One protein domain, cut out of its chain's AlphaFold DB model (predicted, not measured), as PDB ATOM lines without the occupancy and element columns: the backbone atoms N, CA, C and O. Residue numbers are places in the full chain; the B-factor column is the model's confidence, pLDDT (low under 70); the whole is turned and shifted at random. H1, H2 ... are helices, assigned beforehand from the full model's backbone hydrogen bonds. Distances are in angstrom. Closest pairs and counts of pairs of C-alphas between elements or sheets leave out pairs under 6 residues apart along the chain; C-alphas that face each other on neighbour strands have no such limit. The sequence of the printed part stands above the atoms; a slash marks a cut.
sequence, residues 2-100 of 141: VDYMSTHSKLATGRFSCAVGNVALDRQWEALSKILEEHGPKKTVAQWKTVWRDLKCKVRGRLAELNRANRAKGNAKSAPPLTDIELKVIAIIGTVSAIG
ATOM      1  N   VAL A   2     187.415 213.838 195.082       84.88
ATOM      2  CA  VAL A   2     187.466 212.829 194.005       84.88
ATOM      3  C   VAL A   2     186.168 212.026 193.904       84.88
ATOM      4  O   VAL A   2     185.675 211.828 192.800       84.88
ATOM      5  N   ASP A   3     185.550 211.661 195.029       87.19
ATOM      6  CA  ASP A   3     184.271 210.940 194.998       87.19
ATOM      7  C   ASP A   3     183.144 211.792 194.395       87.19
ATOM      8  O   ASP A   3     182.408 211.323 193.533       87.19
ATOM      9  N   TYR A   4     183.077 213.087 194.717       86.06
ATOM     10  CA  TYR A   4     182.112 214.002 194.091       86.06
ATOM     11  C   TYR A   4     182.315 214.131 192.570       86.06
ATOM     12  O   TYR A   4     181.348 214.183 191.809       86.06
ATOM     13  N   MET A   5     183.578 214.157 192.126       86.19
ATOM     14  CA  MET A   5     183.952 214.166 190.707       86.19
ATOM     15  C   MET A   5     183.582 212.852 190.006       86.19
ATOM     16  O   MET A   5     183.259 212.876 188.821       86.19
ATOM     17  N   SER A   6     183.594 211.724 190.724       84.31
ATOM     18  CA  SER A   6     183.163 210.428 190.181       84.31
ATOM     19  C   SER A   6     181.664 210.391 189.890       84.31
ATOM     20  O   SER A   6     181.259 209.909 188.836       84.31
ATOM     21  N   THR A   7     180.853 211.007 190.753       85.75
ATOM     22  CA  THR A   7     179.406 211.149 190.548       85.75
ATOM     23  C   THR A   7     179.079 212.128 189.414       85.75
ATOM     24  O   THR A   7     178.127 211.924 188.665       85.75
ATOM     25  N   HIS A   8     179.886 213.181 189.246       83.88
ATOM     26  CA  HIS A   8     179.675 214.233 188.247       83.88
ATOM     27  C   HIS A   8     180.741 214.192 187.143       83.88
ATOM     28  O   HIS A   8     181.522 215.131 186.976       83.88
ATOM     29  N   SER A   9     180.746 213.124 186.339       77.38
ATOM     30  CA  SER A   9     181.721 212.940 185.246       77.38
ATOM     31  C   SER A   9     181.809 214.154 184.300       77.38
ATOM     32  O   SER A   9     182.907 214.614 183.990       77.38
ATOM     33  N   LYS A  10     180.675 214.773 183.927       78.75
ATOM     34  CA  LYS A  10     180.669 215.960 183.048       78.75
ATOM     35  C   LYS A  10     181.448 217.148 183.645       78.75
ATOM     36  O   LYS A  10     182.237 217.773 182.935       78.75
ATOM     37  N   LEU A  11     181.279 217.418 184.946       82.62
ATOM     38  CA  LEU A  11     182.025 218.448 185.687       82.62
ATOM     39  C   LEU A  11     183.528 218.155 185.672       82.62
ATOM     40  O   LEU A  11     184.349 219.045 185.449       82.62
ATOM     41  N   ALA A  12     183.882 216.891 185.887       82.38
ATOM     42  CA  ALA A  12     185.259 216.455 186.030       82.38
ATOM     43  C   ALA A  12     186.055 216.507 184.714       82.38
ATOM     44  O   ALA A  12     187.233 216.901 184.710       82.38
ATOM     45  N   THR A  13     185.410 216.154 183.598       76.88
ATOM     46  CA  THR A  13     185.999 216.212 182.253       76.88
ATOM     47  C   THR A  13     186.022 217.639 181.697       76.88
ATOM     48  O   THR A  13     186.898 217.962 180.898       76.88
ATOM     49  N   GLY A  14     185.099 218.514 182.122       72.44
ATOM     50  CA  GLY A  14     184.994 219.893 181.626       72.44
ATOM     51  C   GLY A  14     184.505 219.994 180.176       72.44
ATOM     52  O   GLY A  14     184.635 221.041 179.551       72.44
ATOM     53  N   ARG A  15     183.954 218.906 179.626       68.00
ATOM     54  CA  ARG A  15     183.406 218.849 178.268       68.00
ATOM     55  C   ARG A  15     181.933 219.249 178.288       68.00
ATOM     56  O   ARG A  15     181.058 218.394 178.395       68.00
ATOM     57  N   PHE A  16     181.664 220.544 178.166       62.84
ATOM     58  CA  PHE A  16     180.327 221.052 177.868       62.84
ATOM     59  C   PHE A  16     180.385 221.833 176.556       62.84
ATOM     60  O   PHE A  16     181.139 222.788 176.430       62.84
ATOM     61  N   SER A  17     179.607 221.389 175.569       56.38
ATOM     62  CA  SER A  17     179.650 221.905 174.193       56.38
ATOM     63  C   SER A  17     178.878 223.219 173.993       56.38
ATOM     64  O   SER A  17     178.824 223.724 172.877       56.38
ATOM     65  N   CYS A  18     178.257 223.769 175.040       58.50
ATOM     66  CA  CYS A  18     177.318 224.887 174.923       58.50
ATOM     67  C   CYS A  18     177.769 226.086 175.764       58.50
ATOM     68  O   CYS A  18     178.240 225.905 176.886       58.50
ATOM     69  N   ALA A  19     177.526 227.310 175.280       66.38
ATOM     70  CA  ALA A  19     177.847 228.556 175.991       66.38
ATOM     71  C   ALA A  19     177.220 228.636 177.403       66.38
ATOM     72  O   ALA A  19     177.862 229.090 178.347       66.38
ATOM     73  N   VAL A  20     176.003 228.104 177.578       71.50
ATOM     74  CA  VAL A  20     175.303 228.009 178.881       71.50
ATOM     75  C   VAL A  20     175.971 227.001 179.831       71.50
ATOM     76  O   VAL A  20     175.846 227.096 181.054       71.50
ATOM     77  N   GLY A  21     176.728 226.047 179.286       70.75
ATOM     78  CA  GLY A  21     177.427 225.020 180.053       70.75
ATOM     79  C   GLY A  21     178.477 225.591 181.004       70.75
ATOM     80  O   GLY A  21     178.663 225.042 182.085       70.75
ATOM     81  N   ASN A  22     179.095 226.725 180.660       75.81
ATOM     82  CA  ASN A  22     180.090 227.380 181.516       75.81
ATOM     83  C   ASN A  22     179.479 227.926 182.816       75.81
ATOM     84  O   ASN A  22     180.052 227.747 183.886       75.81
ATOM     85  N   VAL A  23     178.274 228.501 182.761       81.81
ATOM     86  CA  VAL A  23     177.586 229.004 183.964       81.81
ATOM     87  C   VAL A  23     177.140 227.848 184.862       81.81
ATOM     88  O   VAL A  23     177.279 227.906 186.083       81.81
ATOM     89  N   ALA A  24     176.623 226.768 184.268       81.94
ATOM     90  CA  ALA A  24     176.246 225.569 185.017       81.94
ATOM     91  C   ALA A  24     177.465 224.903 185.682       81.94
ATOM     92  O   ALA A  24     177.372 224.449 186.824       81.94
ATOM     93  N   LEU A  25     178.610 224.895 184.994       83.06
ATOM     94  CA  LEU A  25     179.891 224.441 185.528       83.06
ATOM     95  C   LEU A  25     180.309 225.247 186.754       83.06
ATOM     96  O   LEU A  25     180.654 224.662 187.778       83.06
ATOM     97  N   ASP A  26     180.282 226.573 186.661       85.25
ATOM     98  CA  ASP A  26     180.695 227.436 187.766       85.25
ATOM     99  C   ASP A  26     179.814 227.228 189.001       85.25
ATOM    100  O   ASP A  26     180.342 227.041 190.096       85.25
ATOM    101  N   ARG A  27     178.495 227.082 188.821       87.50
ATOM    102  CA  ARG A  27     177.567 226.736 189.913       87.50
ATOM    103  C   ARG A  27     177.877 225.385 190.563       87.50
ATOM    104  O   ARG A  27     177.812 225.254 191.783       87.50
ATOM    105  N   GLN A  28     178.224 224.370 189.771       88.12
ATOM    106  CA  GLN A  28     178.620 223.060 190.304       88.12
ATOM    107  C   GLN A  28     179.938 223.138 191.083       88.12
ATOM    108  O   GLN A  28     180.083 222.506 192.130       88.12
ATOM    109  N   TRP A  29     180.889 223.942 190.607       88.81
ATOM    110  CA  TRP A  29     182.136 224.200 191.319       88.81
ATOM    111  C   TRP A  29     181.924 224.964 192.630       88.81
ATOM    112  O   TRP A  29     182.589 224.656 193.620       88.81
ATOM    113  N   GLU A  30     180.994 225.918 192.663       90.06
ATOM    114  CA  GLU A  30     180.595 226.615 193.888       90.06
ATOM    115  C   GLU A  30     179.974 225.652 194.903       90.06
ATOM    116  O   GLU A  30     180.403 225.624 196.056       90.06
ATOM    117  N   ALA A  31     179.032 224.804 194.478       89.06
ATOM    118  CA  ALA A  31     178.428 223.792 195.345       89.06
ATOM    119  C   ALA A  31     179.487 222.844 195.931       89.06
ATOM    120  O   ALA A  31     179.511 222.593 197.135       89.06
ATOM    121  N   LEU A  32     180.419 222.384 195.094       88.62
ATOM    122  CA  LEU A  32     181.538 221.560 195.532       88.62
ATOM    123  C   LEU A  32     182.439 222.293 196.536       88.62
ATOM    124  O   LEU A  32     182.854 221.689 197.523       88.62
ATOM    125  N   SER A  33     182.737 223.577 196.311       88.75
ATOM    126  CA  SER A  33     183.559 224.358 197.243       88.75
ATOM    127  C   SER A  33     182.920 224.487 198.622       88.75
ATOM    128  O   SER A  33     183.638 224.346 199.603       88.75
ATOM    129  N   LYS A  34     181.592 224.645 198.701       88.50
ATOM    130  CA  LYS A  34     180.864 224.699 199.977       88.50
ATOM    131  C   LYS A  34     180.962 223.377 200.738       88.50
ATOM    132  O   LYS A  34     181.362 223.373 201.894       88.50
ATOM    133  N   ILE A  35     180.720 222.253 200.059       87.81
ATOM    134  CA  ILE A  35     180.837 220.909 200.658       87.81
ATOM    135  C   ILE A  35     182.268 220.651 201.164       87.81
ATOM    136  O   ILE A  35     182.479 220.064 202.223       87.81
ATOM    137  N   LEU A  36     183.279 221.070 200.398       86.44
ATOM    138  CA  LEU A  36     184.686 220.913 200.783       86.44
ATOM    139  C   LEU A  36     185.104 221.847 201.918       86.44
ATOM    140  O   LEU A  36     185.976 221.475 202.699       86.44
ATOM    141  N   GLU A  37     184.522 223.041 201.987       87.94
ATOM    142  CA  GLU A  37     184.755 223.996 203.066       87.94
ATOM    143  C   GLU A  37     184.182 223.486 204.391       87.94
ATOM    144  O   GLU A  37     184.842 223.599 205.418       87.94
ATOM    145  N   GLU A  38     183.008 222.854 204.368       84.62
ATOM    146  CA  GLU A  38     182.406 222.228 205.555       84.62
ATOM    147  C   GLU A  38     183.264 221.082 206.110       84.62
ATOM    148  O   GLU A  38     183.373 220.906 207.322       84.62
ATOM    149  N   HIS A  39     183.914 220.322 205.229       82.75
ATOM    150  CA  HIS A  39     184.757 219.190 205.609       82.75
ATOM    151  C   HIS A  39     186.241 219.536 205.808       82.75
ATOM    152  O   HIS A  39     187.018 218.656 206.183       82.75
ATOM    153  N   GLY A  40     186.682 220.765 205.524       81.12
ATOM    154  CA  GLY A  40     188.113 221.028 205.414       81.12
ATOM    155  C   GLY A  40     188.520 222.491 205.224       81.12
ATOM    156  O   GLY A  40     187.866 223.410 205.710       81.12
ATOM    157  N   PRO A  41     189.681 222.740 204.589       83.56
ATOM    158  CA  PRO A  41     190.254 224.074 204.512       83.56
ATOM    159  C   PRO A  41     189.460 224.981 203.570       83.56
ATOM    160  O   PRO A  41     189.176 224.618 202.425       83.56
ATOM    161  N   LYS A  42     189.212 226.210 204.032       85.19
ATOM    162  CA  LYS A  42     188.576 227.273 203.250       85.19
ATOM    163  C   LYS A  42     189.452 227.627 202.048       85.19
ATOM    164  O   LYS A  42     190.507 228.246 202.189       85.19
ATOM    165  N   LYS A  43     189.039 227.189 200.861       86.12
ATOM    166  CA  LYS A  43     189.710 227.457 199.583       86.12
ATOM    167  C   LYS A  43     188.691 227.971 198.582       86.12
ATOM    168  O   LYS A  43     187.554 227.507 198.551       86.12
ATOM    169  N   THR A  44     189.116 228.893 197.728       89.75
ATOM    170  CA  THR A  44     188.251 229.445 196.684       89.75
ATOM    171  C   THR A  44     188.024 228.437 195.558       89.75
ATOM    172  O   THR A  44     188.832 227.534 195.321       89.75
ATOM    173  N   VAL A  45     186.945 228.622 194.797       88.31
ATOM    174  CA  VAL A  45     186.642 227.809 193.607       88.31
ATOM    175  C   VAL A  45     187.828 227.756 192.633       88.31
ATOM    176  O   VAL A  45     188.162 226.690 192.119       88.31
ATOM    177  N   ALA A  46     188.512 228.882 192.410       87.62
ATOM    178  CA  ALA A  46     189.687 228.945 191.540       87.62
ATOM    179  C   ALA A  46     190.833 228.046 192.038       87.62
ATOM    180  O   ALA A  46     191.475 227.356 191.244       87.62
ATOM    181  N   GLN A  47     191.055 227.997 193.355       90.12
ATOM    182  CA  GLN A  47     192.048 227.110 193.958       90.12
ATOM    183  C   GLN A  47     191.648 225.643 193.803       90.12
ATOM    184  O   GLN A  47     192.489 224.830 193.428       90.12
ATOM    185  N   TRP A  48     190.374 225.296 194.011       89.00
ATOM    186  CA  TRP A  48     189.888 223.929 193.794       89.00
ATOM    187  C   TRP A  48     190.018 223.481 192.337       89.00
ATOM    188  O   TRP A  48     190.452 222.359 192.080       89.00
ATOM    189  N   LYS A  49     189.734 224.367 191.376       88.88
ATOM    190  CA  LYS A  49     189.975 224.110 189.948       88.88
ATOM    191  C   LYS A  49     191.457 223.818 189.677       88.88
ATOM    192  O   LYS A  49     191.766 222.882 188.939       88.88
ATOM    193  N   THR A  50     192.376 224.566 190.291       90.69
ATOM    194  CA  THR A  50     193.823 224.304 190.187       90.69
ATOM    195  C   THR A  50     194.212 222.974 190.823       90.69
ATOM    196  O   THR A  50     194.836 222.164 190.149       90.69
ATOM    197  N   VAL A  51     193.752 222.684 192.042       91.06
ATOM    198  CA  VAL A  51     193.998 221.395 192.717       91.06
ATOM    199  C   VAL A  51     193.520 220.224 191.857       91.06
ATOM    200  O   VAL A  51     194.231 219.229 191.727       91.06
ATOM    201  N   TRP A  52     192.349 220.346 191.227       89.25
ATOM    202  CA  TRP A  52     191.857 219.330 190.300       89.25
ATOM    203  C   TRP A  52     192.786 219.168 189.100       89.25
ATOM    204  O   TRP A  52     193.176 218.047 188.787       89.25
ATOM    205  N   ARG A  53     193.181 220.265 188.439       89.19
ATOM    206  CA  ARG A  53     194.136 220.212 187.318       89.19
ATOM    207  C   ARG A  53     195.445 219.536 187.719       89.19
ATOM    208  O   ARG A  53     195.871 218.620 187.018       89.19
ATOM    209  N   ASP A  54     196.024 219.918 188.850       90.44
ATOM    210  CA  ASP A  54     197.279 219.352 189.345       90.44
ATOM    211  C   ASP A  54     197.142 217.862 189.653       90.44
ATOM    212  O   ASP A  54     198.024 217.073 189.312       90.44
ATOM    213  N   LEU A  55     196.018 217.450 190.248       89.75
ATOM    214  CA  LEU A  55     195.722 216.045 190.503       89.75
ATOM    215  C   LEU A  55     195.666 215.248 189.197       89.75
ATOM    216  O   LEU A  55     196.310 214.206 189.092       89.75
ATOM    217  N   LYS A  56     194.977 215.767 188.171       88.19
ATOM    218  CA  LYS A  56     194.952 215.143 186.840       88.19
ATOM    219  C   LYS A  56     196.362 215.014 186.261       88.19
ATOM    220  O   LYS A  56     196.712 213.950 185.760       88.19
ATOM    221  N   CYS A  57     197.182 216.060 186.341       88.81
ATOM    222  CA  CYS A  57     198.559 216.034 185.842       88.81
ATOM    223  C   CYS A  57     199.418 214.986 186.565       88.81
ATOM    224  O   CYS A  57     200.103 214.203 185.908       88.81
ATOM    225  N   LYS A  58     199.333 214.915 187.899       89.25
ATOM    226  CA  LYS A  58     200.048 213.917 188.710       89.25
ATOM    227  C   LYS A  58     199.666 212.493 188.319       89.25
ATOM    228  O   LYS A  58     200.544 211.680 188.041       89.25
ATOM    229  N   VAL A  59     198.366 212.220 188.225       89.12
ATOM    230  CA  VAL A  59     197.823 210.905 187.852       89.12
ATOM    231  C   VAL A  59     198.274 210.502 186.445       89.12
ATOM    232  O   VAL A  59     198.684 209.367 186.220       89.12
ATOM    233  N   ARG A  60     198.271 211.442 185.493       85.31
ATOM    234  CA  ARG A  60     198.755 211.206 184.123       85.31
ATOM    235  C   ARG A  60     200.245 210.890 184.085       85.31
ATOM    236  O   ARG A  60     200.637 209.970 183.375       85.31
ATOM    237  N   GLY A  61     201.056 211.609 184.861       86.75
ATOM    238  CA  GLY A  61     202.487 211.328 184.994       86.75
ATOM    239  C   GLY A  61     202.748 209.933 185.564       86.75
ATOM    240  O   GLY A  61     203.567 209.193 185.026       86.75
ATOM    241  N   ARG A  62     201.990 209.536 186.591       86.56
ATOM    242  CA  ARG A  62     202.069 208.193 187.185       86.56
ATOM    243  C   ARG A  62     201.678 207.095 186.201       86.56
ATOM    244  O   ARG A  62     202.407 206.118 186.066       86.56
ATOM    245  N   LEU A  63     200.582 207.283 185.469       85.00
ATOM    246  CA  LEU A  63     200.146 206.341 184.439       85.00
ATOM    247  C   LEU A  63     201.170 206.220 183.298       85.00
ATOM    248  O   LEU A  63     201.429 205.121 182.814       85.00
ATOM    249  N   ALA A  64     201.777 207.334 182.879       84.75
ATOM    250  CA  ALA A  64     202.823 207.336 181.861       84.75
ATOM    251  C   ALA A  64     204.081 206.586 182.324       84.75
ATOM    252  O   ALA A  64     204.643 205.813 181.550       84.75
ATOM    253  N   GLU A  65     204.496 206.773 183.579       84.81
ATOM    254  CA  GLU A  65     205.637 206.059 184.158       84.81
ATOM    255  C   GLU A  65     205.364 204.554 184.266       84.81
ATOM    256  O   GLU A  65     206.199 203.752 183.851       84.81
ATOM    257  N   LEU A  66     204.164 204.155 184.709       84.38
ATOM    258  CA  LEU A  66     203.768 202.745 184.733       84.38
ATOM    259  C   LEU A  66     203.781 202.137 183.325       84.38
ATOM    260  O   LEU A  66     204.318 201.051 183.118       84.38
ATOM    261  N   ASN A  67     203.245 202.849 182.333       82.50
ATOM    262  CA  ASN A  67     203.274 202.397 180.943       82.50
ATOM    263  C   ASN A  67     204.704 202.279 180.399       82.50
ATOM    264  O   ASN A  67     205.001 201.347 179.653       82.50
ATOM    265  N   ARG A  68     205.599 203.202 180.763       83.19
ATOM    266  CA  ARG A  68     207.015 203.149 180.384       83.19
ATOM    267  C   ARG A  68     207.709 201.939 181.005       83.19
ATOM    268  O   ARG A  68     208.396 201.220 180.285       83.19
ATOM    269  N   ALA A  69     207.484 201.688 182.293       82.31
ATOM    270  CA  ALA A  69     208.007 200.514 182.984       82.31
ATOM    271  C   ALA A  69     207.499 199.210 182.344       82.31
ATOM    272  O   ALA A  69     208.302 198.332 182.045       82.31
ATOM    273  N   ASN A  70     206.202 199.124 182.023       79.69
ATOM    274  CA  ASN A  70     205.614 197.963 181.341       79.69
ATOM    275  C   ASN A  70     206.166 197.734 179.924       79.69
ATOM    276  O   ASN A  70     206.208 196.601 179.450       79.69
ATOM    277  N   ARG A  71     206.580 198.795 179.223       80.69
ATOM    278  CA  ARG A  71     207.165 198.693 177.876       80.69
ATOM    279  C   ARG A  71     208.653 198.329 177.887       80.69
ATOM    280  O   ARG A  71     209.166 197.898 176.855       80.69
ATOM    281  N   ALA A  72     209.355 198.493 179.008       80.31
ATOM    282  CA  ALA A  72     210.789 198.241 179.091       80.31
ATOM    283  C   ALA A  72     211.097 196.729 179.113       80.31
ATOM    284  O   ALA A  72     211.051 196.073 180.149       80.31
ATOM    285  N   LYS A  73     211.456 196.157 177.960       67.69
ATOM    286  CA  LYS A  73     211.921 194.766 177.841       67.69
ATOM    287  C   LYS A  73     213.424 194.694 178.131       67.69
ATOM    288  O   LYS A  73     214.223 194.880 177.224       67.69
ATOM    289  N   GLY A  74     213.828 194.469 179.380       67.50
ATOM    290  CA  GLY A  74     215.228 194.116 179.677       67.50
ATOM    291  C   GLY A  74     215.749 194.510 181.056       67.50
ATOM    292  O   GLY A  74     216.594 193.808 181.593       67.50
ATOM    293  N   ASN A  75     215.240 195.591 181.656       67.44
ATOM    294  CA  ASN A  75     215.600 196.001 183.023       67.44
ATOM    295  C   ASN A  75     214.492 196.864 183.657       67.44
ATOM    296  O   ASN A  75     214.728 197.978 184.129       67.44
ATOM    297  N   ALA A  76     213.242 196.400 183.565       63.19
ATOM    298  CA  ALA A  76     212.111 197.133 184.114       63.19
ATOM    299  C   ALA A  76     212.161 197.095 185.644       63.19
ATOM    300  O   ALA A  76     211.967 196.050 186.263       63.19
ATOM    301  N   LYS A  77     212.370 198.256 186.266       63.81
ATOM    302  CA  LYS A  77     212.005 198.429 187.672       63.81
ATOM    303  C   LYS A  77     210.485 198.338 187.746       63.81
ATOM    304  O   LYS A  77     209.804 199.087 187.046       63.81
ATOM    305  N   SER A  78     209.962 197.425 188.565       65.81
ATOM    306  CA  SER A  78     208.522 197.339 188.814       65.81
ATOM    307  C   SER A  78     208.051 198.683 189.362       65.81
ATOM    308  O   SER A  78     208.393 199.049 190.488       65.81
ATOM    309  N   ALA A  79     207.316 199.447 188.553       71.88
ATOM    310  CA  ALA A  79     206.700 200.677 189.024       71.88
ATOM    311  C   ALA A  79     205.679 200.322 190.121       71.88
ATOM    312  O   ALA A  79     204.984 199.308 189.989       71.88
ATOM    313  N   PRO A  80     205.572 201.114 191.203       76.62
ATOM    314  CA  PRO A  80     204.542 200.899 192.208       76.62
ATOM    315  C   PRO A  80     203.145 200.930 191.569       76.62
ATOM    316  O   PRO A  80     202.912 201.760 190.681       76.62
ATOM    317  N   PRO A  81     202.217 200.061 192.009       78.00
ATOM    318  CA  PRO A  81     200.841 200.094 191.533       78.00
ATOM    319  C   PRO A  81     200.185 201.436 191.877       78.00
ATOM    320  O   PRO A  81     200.550 202.089 192.861       78.00
ATOM    321  N   LEU A  82     199.226 201.859 191.049       81.88
ATOM    322  CA  LEU A  82     198.472 203.086 191.299       81.88
ATOM    323  C   LEU A  82     197.637 202.944 192.566       81.88
ATOM    324  O   LEU A  82     197.100 201.880 192.863       81.88
ATOM    325  N   THR A  83     197.493 204.055 193.276       87.75
ATOM    326  CA  THR A  83     196.589 204.145 194.420       87.75
ATOM    327  C   THR A  83     195.128 204.158 193.963       87.75
ATOM    328  O   THR A  83     194.807 204.615 192.861       87.75
ATOM    329  N   ASP A  84     194.210 203.726 194.832       87.19
ATOM    330  CA  ASP A  84     192.769 203.661 194.531       87.19
ATOM    331  C   ASP A  84     192.192 205.007 194.070       87.19
ATOM    332  O   ASP A  84     191.314 205.080 193.206       87.19
ATOM    333  N   ILE A  85     192.716 206.102 194.623       86.56
ATOM    334  CA  ILE A  85     192.318 207.466 194.268       86.56
ATOM    335  C   ILE A  85     192.744 207.784 192.831       86.56
ATOM    336  O   ILE A  85     191.961 208.345 192.064       86.56
ATOM    337  N   GLU A  86     193.966 207.417 192.442       86.38
ATOM    338  CA  GLU A  86     194.474 207.641 191.088       86.38
ATOM    339  C   GLU A  86     193.703 206.802 190.063       86.38
ATOM    340  O   GLU A  86     193.356 207.316 189.000       86.38
ATOM    341  N   LEU A  87     193.351 205.559 190.406       86.38
ATOM    342  CA  LEU A  87     192.513 204.692 189.574       86.38
ATOM    343  C   LEU A  87     191.125 205.300 189.328       86.38
ATOM    344  O   LEU A  87     190.683 205.373 188.180       86.38
ATOM    345  N   LYS A  88     190.468 205.820 190.375       87.19
ATOM    346  CA  LYS A  88     189.192 206.547 190.233       87.19
ATOM    347  C   LYS A  88     189.331 207.758 189.313       87.19
ATOM    348  O   LYS A  88     188.491 207.980 188.446       87.19
ATOM    349  N   VAL A  89     190.398 208.541 189.467       86.31
ATOM    350  CA  VAL A  89     190.639 209.721 188.626       86.31
ATOM    351  C   VAL A  89     190.865 209.327 187.160       86.31
ATOM    352  O   VAL A  89     190.341 209.993 186.265       86.31
ATOM    353  N   ILE A  90     191.574 208.227 186.895       85.50
ATOM    354  CA  ILE A  90     191.751 207.690 185.536       85.50
ATOM    355  C   ILE A  90     190.414 207.270 184.932       85.50
ATOM    356  O   ILE A  90     190.154 207.606 183.778       85.50
ATOM    357  N   ALA A  91     189.559 206.595 185.702       85.44
ATOM    358  CA  ALA A  91     188.235 206.188 185.239       85.44
ATOM    359  C   ALA A  91     187.378 207.392 184.806       85.44
ATOM    360  O   ALA A  91     186.654 207.314 183.819       85.44
ATOM    361  N   ILE A  92     187.508 208.530 185.497       83.19
ATOM    362  CA  ILE A  92     186.749 209.754 185.201       83.19
ATOM    363  C   ILE A  92     187.276 210.494 183.961       83.19
ATOM    364  O   ILE A  92     186.495 211.016 183.165       83.19
ATOM    365  N   ILE A  93     188.598 210.605 183.808       78.44
ATOM    366  CA  ILE A  93     189.222 211.360 182.701       78.44
ATOM    367  C   ILE A  93     189.258 210.531 181.412       78.44
ATOM    368  O   ILE A  93     189.238 211.090 180.315       78.44
ATOM    369  N   GLY A  94     189.329 209.208 181.548       73.38
ATOM    370  CA  GLY A  94     189.644 208.285 180.471       73.38
ATOM    371  C   GLY A  94     191.154 208.144 180.253       73.38
ATOM    372  O   GLY A  94     191.950 209.061 180.472       73.38
ATOM    373  N   THR A  95     191.562 206.968 179.783       65.00
ATOM    374  CA  THR A  95     192.963 206.632 179.478       65.00
ATOM    375  C   THR A  95     193.446 207.213 178.147       65.00
ATOM    376  O   THR A  95     194.654 207.330 177.929       65.00
ATOM    377  N   VAL A  96     192.511 207.633 177.284       58.56
ATOM    378  CA  VAL A  96     192.754 208.069 175.899       58.56
ATOM    379  C   VAL A  96     193.822 209.150 175.810       58.56
ATOM    380  O   VAL A  96     194.744 209.056 175.010       58.56
ATOM    381  N   SER A  97     193.779 210.154 176.684       53.75
ATOM    382  CA  SER A  97     194.765 211.230 176.611       53.75
ATOM    383  C   SER A  97     196.177 210.798 177.041       53.75
ATOM    384  O   SER A  97     197.111 211.548 176.792       53.75
ATOM    385  N   ALA A  98     196.361 209.678 177.751       53.09
ATOM    386  CA  ALA A  98     197.684 209.204 178.196       53.09
ATOM    387  C   ALA A  98     198.261 208.087 177.309       53.09
ATOM    388  O   ALA A  98     199.479 207.961 177.209       53.09
ATOM    389  N   ILE A  99     197.395 207.279 176.694       58.34
ATOM    390  CA  ILE A  99     197.776 206.142 175.842       58.34
ATOM    391  C   ILE A  99     197.790 206.536 174.355       58.34
ATOM    392  O   ILE A  99     198.549 205.949 173.588       58.34
ATOM    393  N   GLY A 100     197.020 207.563 173.977       55.47
ATOM    394  CA  GLY A 100     196.636 207.832 172.592       55.47
ATOM    395  C   GLY A 100     195.356 207.068 172.245       55.47
ATOM    396  O   GLY A 100     195.113 205.986 172.783       55.47
TER     397      GLY A 100
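This is residues 2 to 100 of the 141 residues of the protein "Regulatory protein zeste" of Timema bartmani (UniProt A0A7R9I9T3). Two long helices make a T: the first turns of H4 meet the middle of H3, and H4 runs away from it to make most of the longest axis. In the corner between them, the short helices H1, H2 and H5 form a small cluster, of which H5 packs across H4; H6 also packs on H4, and the link from H4 to H5 loops beyond the end of H4 and folds back. The printed part has 99 residues with six named helices, H1 to H6 in order along the chain, and no named strand; the class is all helix. The whole is loose, with a radius of gyration of the C-alphas of 16.1 A, and elongated, spanning 51 by 32 by 20 A.

H4, residues 45 to 71, and H5, residues 84 to 93, are the hubs, touching three helices each. They are about perpendicular at 79 degrees; H4 touches H5 with residues 56 to 60 alone, and the closest C-alphas, of Val 59 and Glu 86, are 5.7 A apart. H3, residues 19 to 39, touches H4 with residues 29 to 33 alone, about perpendicular at 88 degrees; the closest C-alphas, of Ser 33 and Val 45, are 5.9 A apart. H6, residues 96 to 99, touches H4, with the C-alphas of Arg 60 and Ala 98 closest at 6.3 A. H1, residues 2 to 7, touches H5 at a steep tilt of 45 degrees, the same way; the C-alphas of Ser 6 and Ile 92 are closest at 6.2 A. H2, residues 9 to 13, touches H5, with the C-alphas of Thr 13 and Ile 93 closest at 5.8 A. H1 and H2 only just touch, and only at the corner, with 3 pairs of C-alphas within 8 A, the closest being Met 5 and Ala 12 at 5.4 A. H2 and H3 are close but not clearly touching, with the C-alphas of Leu 11 and Leu 25 closest at 6.4 A. H3 and H5 are apart. Every O i to N i+4 pair is within hydrogen-bond range in H1, H2, H4 and H5, and 16 of 17 in H3; H6 is too short for such a pair.

H4 runs 38.9 A from C-alpha 45 at (186.642, 227.809, 193.607) to C-alpha 71 at (207.165, 198.693, 177.876). H3 is 31.8 A long and H5 14.6 A. H1 begins at C-alpha 2 at (187.466, 212.829, 194.005).

The C-alphas farthest apart, of Val 20 and Gly 74, are 52.4 A apart. The printed part has no cut. The link from H4 to H5, residues 72 to 83, is long; the other links are tight. The model's confidence is under 70 at residues 15 to 19, 73 to 78 and 95 to 100.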